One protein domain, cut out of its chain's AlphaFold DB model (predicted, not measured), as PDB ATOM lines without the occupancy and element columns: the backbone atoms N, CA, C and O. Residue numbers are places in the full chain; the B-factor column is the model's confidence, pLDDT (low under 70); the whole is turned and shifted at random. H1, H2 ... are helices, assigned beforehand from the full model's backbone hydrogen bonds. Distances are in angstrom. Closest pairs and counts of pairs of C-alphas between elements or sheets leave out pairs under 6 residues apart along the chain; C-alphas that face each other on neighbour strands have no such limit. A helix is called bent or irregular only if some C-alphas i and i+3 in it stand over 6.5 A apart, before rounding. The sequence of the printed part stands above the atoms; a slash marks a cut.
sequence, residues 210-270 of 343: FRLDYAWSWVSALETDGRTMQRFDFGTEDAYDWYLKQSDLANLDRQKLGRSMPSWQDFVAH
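This is residues 210 to 270 of the 343 residues of the protein "Peptidase_S15 domain-containing protein" of Alphaproteobacteria bacterium HGW-Alphaproteobacteria-13 (UniProt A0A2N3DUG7). Three short helices, H1, H3 and H4, run roughly side by side as a loose triangle; H2 sits off to one side, and a long loop, residues 224 to 238, swings from H1 to it. The 61 printed residues, all helix in class with H1 to H4 in chain order, are compact: radius of gyration of the C-alphas 11.1 A, spans 29 by 26 by 21 A.

H1, residues 212 to 223, is 16.2 A long from C-alpha 212 at (-23.862, -2.863, -45.962). H4 is residues 262 to 269, ending at (-20.597, -17.273, -46.890). H3 is residues 249 to 257, 12.9 A, irregular: C-alphas 250 and 253 are 8.0 A apart. H2 is residues 239 to 244.

H1 touches H4, closest C-alphas Val 219 and Ser 263 at 6.6 A, opposite ways. H3 and H4, a hairpin, only just touch, with 3 pairs of C-alphas within 8 A, closest Ala 250 and Val 268 at 5.8 A. H2 and H4 are apart. Every O i to N i+4 pair is within hydrogen-bond range in H1, H2 and H4; in H3, 3 of 5.

The printed part has no cut; no printed residue is under 70 in pLDDT.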
ATOM      1  N   PHE A 210     -19.146  -4.355 -50.344       97.50
ATOM      2  CA  PHE A 210     -20.486  -4.666 -49.838       97.50
ATOM      3  C   PHE A 210     -21.263  -3.403 -49.442       97.50
ATOM      4  O   PHE A 210     -20.806  -2.602 -48.624       97.50
ATOM      5  N   ARG A 211     -22.468  -3.247 -49.995       97.38
ATOM      6  CA  ARG A 211     -23.412  -2.163 -49.696       97.38
ATOM      7  C   ARG A 211     -24.164  -2.489 -48.403       97.38
ATOM      8  O   ARG A 211     -25.323  -2.885 -48.426       97.38
ATOM      9  N   LEU A 212     -23.457  -2.352 -47.277       96.00
ATOM     10  CA  LEU A 212     -23.862  -2.863 -45.962       96.00
ATOM     11  C   LEU A 212     -25.287  -2.474 -45.543       96.00
ATOM     12  O   LEU A 212     -26.083  -3.357 -45.223       96.00
ATOM     13  N   ASP A 213     -25.598  -1.176 -45.538       95.25
ATOM     14  CA  ASP A 213     -26.925  -0.705 -45.130       95.25
ATOM     15  C   ASP A 213     -28.012  -1.194 -46.085       95.25
ATOM     16  O   ASP A 213     -28.997  -1.775 -45.637       95.25
ATOM     17  N   TYR A 214     -27.794  -1.056 -47.396       95.56
ATOM     18  CA  TYR A 214     -28.747  -1.524 -48.399       95.56
ATOM     19  C   TYR A 214     -29.069  -3.009 -48.198       95.56
ATOM     20  O   TYR A 214     -30.226  -3.379 -48.019       95.56
ATOM     21  N   ALA A 215     -28.040  -3.860 -48.152       96.62
ATOM     22  CA  ALA A 215     -28.206  -5.298 -48.004       96.62
ATOM     23  C   ALA A 215     -28.916  -5.670 -46.693       96.62
ATOM     24  O   ALA A 215     -29.815  -6.510 -46.698       96.62
ATOM     25  N   TRP A 216     -28.555  -5.036 -45.572       96.62
ATOM     26  CA  TRP A 216     -29.197  -5.295 -44.284       96.62
ATOM     27  C   TRP A 216     -30.651  -4.830 -44.266       96.62
ATOM     28  O   TRP A 216     -31.546  -5.623 -43.968       96.62
ATOM     29  N   SER A 217     -30.897  -3.560 -44.583       95.12
ATOM     30  CA  SER A 217     -32.221  -2.939 -44.549       95.12
ATOM     31  C   SER A 217     -33.184  -3.630 -45.514       95.12
ATOM     32  O   SER A 217     -34.347  -3.845 -45.177       95.12
ATOM     33  N   TRP A 218     -32.695  -4.064 -46.678       95.56
ATOM     34  CA  TRP A 218     -33.483  -4.810 -47.654       95.56
ATOM     35  C   TRP A 218     -33.784  -6.243 -47.193       95.56
ATOM     36  O   TRP A 218     -34.952  -6.633 -47.124       95.56
ATOM     37  N   VAL A 219     -32.763  -7.028 -46.818       95.50
ATOM     38  CA  VAL A 219     -32.957  -8.436 -46.416       95.50
ATOM     39  C   VAL A 219     -33.783  -8.536 -45.142       95.50
ATOM     40  O   VAL A 219     -34.702  -9.349 -45.080       95.50
ATOM     41  N   SER A 220     -33.507  -7.696 -44.141       95.00
ATOM     42  CA  SER A 220     -34.303  -7.661 -42.909       95.00
ATOM     43  C   SER A 220     -35.762  -7.337 -43.197       95.00
ATOM     44  O   SER A 220     -36.648  -7.997 -42.653       95.00
ATOM     45  N   ALA A 221     -36.031  -6.408 -44.114       94.25
ATOM     46  CA  ALA A 221     -37.398  -6.067 -44.446       94.25
ATOM     47  C   ALA A 221     -38.140  -7.176 -45.195       94.25
ATOM     48  O   ALA A 221     -39.337  -7.363 -44.962       94.25
ATOM     49  N   LEU A 222     -37.461  -7.927 -46.068       92.69
ATOM     50  CA  LEU A 222     -38.079  -9.040 -46.790       92.69
ATOM     51  C   LEU A 222     -38.212 -10.294 -45.924       92.69
ATOM     52  O   LEU A 222     -39.272 -10.914 -45.890       92.69
ATOM     53  N   GLU A 223     -37.157 -10.713 -45.239       92.94
ATOM     54  CA  GLU A 223     -37.078 -12.069 -44.691       92.94
ATOM     55  C   GLU A 223     -37.584 -12.181 -43.248       92.94
ATOM     56  O   GLU A 223     -37.680 -13.301 -42.740       92.94
ATOM     57  N   THR A 224     -37.930 -11.065 -42.581       88.25
ATOM     58  CA  THR A 224     -38.391 -11.061 -41.174       88.25
ATOM     59  C   THR A 224     -39.629 -11.915 -40.929       88.25
ATOM     60  O   THR A 224     -39.593 -12.794 -40.070       88.25
ATOM     61  N   ASP A 225     -40.700 -11.716 -41.691       87.44
ATOM     62  CA  ASP A 225     -41.952 -12.453 -41.481       87.44
ATOM     63  C   ASP A 225     -42.472 -13.177 -42.730       87.44
ATOM     64  O   ASP A 225     -43.407 -13.969 -42.629       87.44
ATOM     65  N   GLY A 226     -41.886 -12.939 -43.909       85.00
ATOM     66  CA  GLY A 226     -42.361 -13.545 -45.155       85.00
ATOM     67  C   GLY A 226     -43.654 -12.927 -45.718       85.00
ATOM     68  O   GLY A 226     -44.005 -13.184 -46.869       85.00
ATOM     69  N   ARG A 227     -44.383 -12.136 -44.925       90.00
ATOM     70  CA  ARG A 227     -45.778 -11.737 -45.169       90.00
ATOM     71  C   ARG A 227     -45.959 -10.237 -45.334       90.00
ATOM     72  O   ARG A 227     -46.994  -9.817 -45.839       90.00
ATOM     73  N   THR A 228     -44.979  -9.447 -44.917       89.81
ATOM     74  CA  THR A 228     -44.996  -7.995 -45.032       89.81
ATOM     75  C   THR A 228     -43.641  -7.460 -45.505       89.81
ATOM     76  O   THR A 228     -42.718  -8.210 -45.841       89.81
ATOM     77  N   MET A 229     -43.561  -6.133 -45.601       90.19
ATOM     78  CA  MET A 229     -42.343  -5.370 -45.853       90.19
ATOM     79  C   MET A 229     -42.124  -4.435 -44.665       90.19
ATOM     80  O   MET A 229     -42.587  -3.295 -44.671       90.19
ATOM     81  N   GLN A 230     -41.471  -4.937 -43.618       87.19
ATOM     82  CA  GLN A 230     -41.237  -4.182 -42.387       87.19
ATOM     83  C   GLN A 230     -39.820  -3.641 -42.347       87.19
ATOM     84  O   GLN A 230     -38.865  -4.402 -42.286       87.19
ATOM     85  N   ARG A 231     -39.670  -2.317 -42.352       90.69
ATOM     86  CA  ARG A 231     -38.348  -1.706 -42.188       90.69
ATOM     87  C   ARG A 231     -37.765  -2.082 -40.829       90.69
ATOM     88  O   ARG A 231     -38.478  -2.067 -39.828       90.69
ATOM     89  N   PHE A 232     -36.474  -2.385 -40.815       93.31
ATOM     90  CA  PHE A 232     -35.748  -2.595 -39.574       93.31
ATOM     91  C   PHE A 232     -35.738  -1.307 -38.745       93.31
ATOM     92  O   PHE A 232     -35.419  -0.234 -39.259       93.31
ATOM     93  N   ASP A 233     -36.095  -1.417 -37.470       93.69
ATOM     94  CA  ASP A 233     -36.002  -0.309 -36.527       93.69
ATOM     95  C   ASP A 233     -34.587  -0.255 -35.942       93.69
ATOM     96  O   ASP A 233     -34.179  -1.107 -35.148       93.69
ATOM     97  N   PHE A 234     -33.829   0.759 -36.346       94.31
ATOM     98  CA  PHE A 234     -32.479   0.996 -35.844       94.31
ATOM     99  C   PHE A 234     -32.465   1.553 -34.411       94.31
ATOM    100  O   PHE A 234     -31.419   1.525 -33.759       94.31
ATOM    101  N   GLY A 235     -33.596   2.070 -33.915       95.44
ATOM    102  CA  GLY A 235     -33.682   2.798 -32.647       95.44
ATOM    103  C   GLY A 235     -32.958   4.151 -32.661       95.44
ATOM    104  O   GLY A 235     -32.748   4.750 -31.608       95.44
ATOM    105  N   THR A 236     -32.534   4.617 -33.838       94.88
ATOM    106  CA  THR A 236     -31.835   5.884 -34.081       94.88
ATOM    107  C   THR A 236     -32.047   6.318 -35.531       94.88
ATOM    108  O   THR A 236     -32.269   5.479 -36.404       94.88
ATOM    109  N   GLU A 237     -31.950   7.619 -35.795       93.50
ATOM    110  CA  GLU A 237     -31.916   8.170 -37.157       93.50
ATOM    111  C   GLU A 237     -30.505   8.107 -37.774       93.50
ATOM    112  O   GLU A 237     -30.350   8.188 -38.990       93.50
ATOM    113  N   ASP A 238     -29.468   7.926 -36.945       95.44
ATOM    114  CA  ASP A 238     -28.071   7.837 -37.379       95.44
ATOM    115  C   ASP A 238     -27.656   6.376 -37.619       95.44
ATOM    116  O   ASP A 238     -27.069   5.709 -36.758       95.44
ATOM    117  N   ALA A 239     -27.982   5.865 -38.809       92.75
ATOM    118  CA  ALA A 239     -27.583   4.523 -39.226       92.75
ATOM    119  C   ALA A 239     -26.052   4.364 -39.291       92.75
ATOM    120  O   ALA A 239     -25.540   3.273 -39.041       92.75
ATOM    121  N   TYR A 240     -25.303   5.435 -39.575       95.31
ATOM    122  CA  TYR A 240     -23.844   5.385 -39.661       95.31
ATOM    123  C   TYR A 240     -23.224   5.043 -38.301       95.31
ATOM    124  O   TYR A 240     -22.477   4.067 -38.184       95.31
ATOM    125  N   ASP A 241     -23.582   5.793 -37.257       96.81
ATOM    126  CA  ASP A 241     -23.137   5.514 -35.890       96.81
ATOM    127  C   ASP A 241     -23.660   4.158 -35.387       96.81
ATOM    128  O   ASP A 241     -22.938   3.421 -34.706       96.81
ATOM    129  N   TRP A 242     -24.877   3.765 -35.788       96.88
ATOM    130  CA  TRP A 242     -25.390   2.427 -35.496       96.88
ATOM    131  C   TRP A 242     -24.478   1.340 -36.067       96.88
ATOM    132  O   TRP A 242     -24.064   0.457 -35.316       96.88
ATOM    133  N   TYR A 243     -24.110   1.398 -37.352       96.44
ATOM    134  CA  TYR A 243     -23.240   0.392 -37.970       96.44
ATOM    135  C   TYR A 243     -21.835   0.379 -37.365       96.44
ATOM    136  O   TYR A 243     -21.299  -0.704 -37.127       96.44
ATOM    137  N   LEU A 244     -21.261   1.544 -37.037       96.31
ATOM    138  CA  LEU A 244     -19.944   1.630 -36.389       96.31
ATOM    139  C   LEU A 244     -19.883   0.915 -35.034       96.31
ATOM    140  O   LEU A 244     -18.822   0.436 -34.633       96.31
ATOM    141  N   LYS A 245     -21.010   0.828 -34.324       95.94
ATOM    142  CA  LYS A 245     -21.112   0.139 -33.031       95.94
ATOM    143  C   LYS A 245     -21.271  -1.378 -33.157       95.94
ATOM    144  O   LYS A 245     -21.250  -2.064 -32.135       95.94
ATOM    145  N   GLN A 246     -21.444  -1.919 -34.364       95.38
ATOM    146  CA  GLN A 246     -21.589  -3.360 -34.561       95.38
ATOM    147  C   GLN A 246     -20.213  -4.022 -34.668       95.38
ATOM    148  O   GLN A 246     -19.439  -3.741 -35.576       95.38
ATOM    149  N   SER A 247     -19.910  -4.933 -33.744       90.06
ATOM    150  CA  SER A 247     -18.612  -5.620 -33.697       90.06
ATOM    151  C   SER A 247     -18.554  -6.904 -34.528       90.06
ATOM    152  O   SER A 247     -17.470  -7.433 -34.752       90.06
ATOM    153  N   ASP A 248     -19.704  -7.438 -34.946       94.69
ATOM    154  CA  ASP A 248     -19.805  -8.720 -35.647       94.69
ATOM    155  C   ASP A 248     -20.961  -8.693 -36.656       94.69
ATOM    156  O   ASP A 248     -22.099  -9.063 -36.362       94.69
ATOM    157  N   LEU A 249     -20.644  -8.216 -37.862       95.00
ATOM    158  CA  LEU A 249     -21.595  -8.120 -38.970       95.00
ATOM    159  C   LEU A 249     -22.033  -9.503 -39.478       95.00
ATOM    160  O   LEU A 249     -23.165  -9.662 -39.925       95.00
ATOM    161  N   ALA A 250     -21.180 -10.525 -39.365       95.88
ATOM    162  CA  ALA A 250     -21.499 -11.869 -39.845       95.88
ATOM    163  C   ALA A 250     -22.693 -12.491 -39.098       95.88
ATOM    164  O   ALA A 250     -23.465 -13.253 -39.676       95.88
ATOM    165  N   ASN A 251     -22.879 -12.125 -37.826       96.19
ATOM    166  CA  ASN A 251     -23.971 -12.613 -36.981       96.19
ATOM    167  C   ASN A 251     -25.050 -11.565 -36.696       96.19
ATOM    168  O   ASN A 251     -25.829 -11.733 -35.753       96.19
ATOM    169  N   LEU A 252     -25.098 -10.484 -37.478       96.06
ATOM    170  CA  LEU A 252     -25.994  -9.358 -37.225       96.06
ATOM    171  C   LEU A 252     -27.472  -9.785 -37.194       96.06
ATOM    172  O   LEU A 252     -28.211  -9.366 -36.308       96.06
ATOM    173  N   ASP A 253     -27.888 -10.686 -38.085       95.44
ATOM    174  CA  ASP A 253     -29.241 -11.258 -38.133       95.44
ATOM    175  C   ASP A 253     -29.618 -11.962 -36.822       95.44
ATOM    176  O   ASP A 253     -30.635 -11.643 -36.203       95.44
ATOM    177  N   ARG A 254     -28.743 -12.835 -36.320       95.31
ATOM    178  CA  ARG A 254     -28.939 -13.535 -35.048       95.31
ATOM    179  C   ARG A 254     -28.957 -12.571 -33.869       95.31
ATOM    180  O   ARG A 254     -29.779 -12.734 -32.974       95.31
ATOM    181  N   GLN A 255     -28.083 -11.569 -33.869       95.00
ATOM    182  CA  GLN A 255     -27.983 -10.597 -32.780       95.00
ATOM    183  C   GLN A 255     -29.179  -9.645 -32.717       95.00
ATOM    184  O   GLN A 255     -29.605  -9.286 -31.621       95.00
ATOM    185  N   LYS A 256     -29.703  -9.205 -33.867       94.81
ATOM    186  CA  LYS A 256     -30.759  -8.184 -33.931       94.81
ATOM    187  C   LYS A 256     -32.161  -8.756 -34.073       94.81
ATOM    188  O   LYS A 256     -33.106  -8.131 -33.612       94.81
ATOM    189  N   LEU A 257     -32.299  -9.931 -34.683       93.25
ATOM    190  CA  LEU A 257     -33.594 -10.558 -34.962       93.25
ATOM    191  C   LEU A 257     -33.790 -11.883 -34.214       93.25
ATOM    192  O   LEU A 257     -34.853 -12.489 -34.317       93.25
ATOM    193  N   GLY A 258     -32.774 -12.370 -33.490       94.19
ATOM    194  CA  GLY A 258     -32.841 -13.639 -32.756       94.19
ATOM    195  C   GLY A 258     -32.890 -14.883 -33.649       94.19
ATOM    196  O   GLY A 258     -33.152 -15.980 -33.159       94.19
ATOM    197  N   ARG A 259     -32.661 -14.735 -34.959       93.69
ATOM    198  CA  ARG A 259     -32.751 -15.812 -35.954       93.69
ATOM    199  C   ARG A 259     -31.854 -15.534 -37.151       93.69
ATOM    200  O   ARG A 259     -31.461 -14.395 -37.383       93.69
ATOM    201  N   SER A 260     -31.570 -16.575 -37.923       93.75
ATOM    202  CA  SER A 260     -30.817 -16.437 -39.169       93.75
ATOM    203  C   SER A 260     -31.714 -16.077 -40.348       93.75
ATOM    204  O   SER A 260     -32.817 -16.610 -40.481       93.75
ATOM    205  N   MET A 261     -31.213 -15.197 -41.209       94.81
ATOM    206  CA  MET A 261     -31.822 -14.839 -42.490       94.81
ATOM    207  C   MET A 261     -31.025 -15.498 -43.621       94.81
ATOM    208  O   MET A 261     -29.827 -15.222 -43.730       94.81
ATOM    209  N   PRO A 262     -31.633 -16.379 -44.438       95.50
ATOM    210  CA  PRO A 262     -30.931 -17.090 -45.503       95.50
ATOM    211  C   PRO A 262     -30.087 -16.186 -46.407       95.50
ATOM    212  O   PRO A 262     -28.917 -16.494 -46.621       95.50
ATOM    213  N   SER A 263     -30.617 -15.045 -46.862       96.44
ATOM    214  CA  SER A 263     -29.846 -14.155 -47.745       96.44
ATOM    215  C   SER A 263     -28.658 -13.506 -47.038       96.44
ATOM    216  O   SER A 263     -27.592 -13.367 -47.628       96.44
ATOM    217  N   TRP A 264     -28.800 -13.153 -45.757       97.31
ATOM    218  CA  TRP A 264     -27.683 -12.603 -44.988       97.31
ATOM    219  C   TRP A 264     -26.562 -13.632 -44.822       97.31
ATOM    220  O   TRP A 264     -25.388 -13.321 -45.018       97.31
ATOM    221  N   GLN A 265     -26.926 -14.879 -44.518       97.56
ATOM    222  CA  GLN A 265     -25.963 -15.972 -44.392       97.56
ATOM    223  C   GLN A 265     -25.286 -16.299 -45.728       97.56
ATOM    224  O   GLN A 265     -24.086 -16.572 -45.746       97.56
ATOM    225  N   ASP A 266     -26.010 -16.195 -46.845       97.31
ATOM    226  CA  ASP A 266     -25.428 -16.296 -48.182       97.31
ATOM    227  C   ASP A 266     -24.369 -15.200 -48.419       97.31
ATOM    228  O   ASP A 266     -23.272 -15.503 -48.889       97.31
ATOM    229  N   PHE A 267     -24.636 -13.942 -48.046       97.25
ATOM    230  CA  PHE A 267     -23.661 -12.851 -48.200       97.25
ATOM    231  C   PHE A 267     -22.391 -13.083 -47.377       97.25
ATOM    232  O   PHE A 267     -21.282 -12.873 -47.867       97.25
ATOM    233  N   VAL A 268     -22.545 -13.562 -46.141       97.31
ATOM    234  CA  VAL A 268     -21.425 -13.896 -45.251       97.31
ATOM    235  C   VAL A 268     -20.600 -15.062 -45.800       97.31
ATOM    236  O   VAL A 268     -19.370 -15.033 -45.730       97.31
ATOM    237  N   ALA A 269     -21.256 -16.088 -46.348       98.06
ATOM    238  CA  ALA A 269     -20.597 -17.273 -46.890       98.06
ATOM    239  C   ALA A 269     -19.889 -17.014 -48.230       98.06
ATOM    240  O   ALA A 269     -18.925 -17.713 -48.556       98.06
ATOM    241  N   HIS A 270     -20.336 -16.009 -48.986       97.75
ATOM    242  CA  HIS A 270     -19.870 -15.720 -50.343       97.75
ATOM    243  C   HIS A 270     -19.283 -14.302 -50.487       97.75
ATOM    244  O   HIS A 270     -19.753 -13.524 -51.318       97.75
TER     245      HIS A 270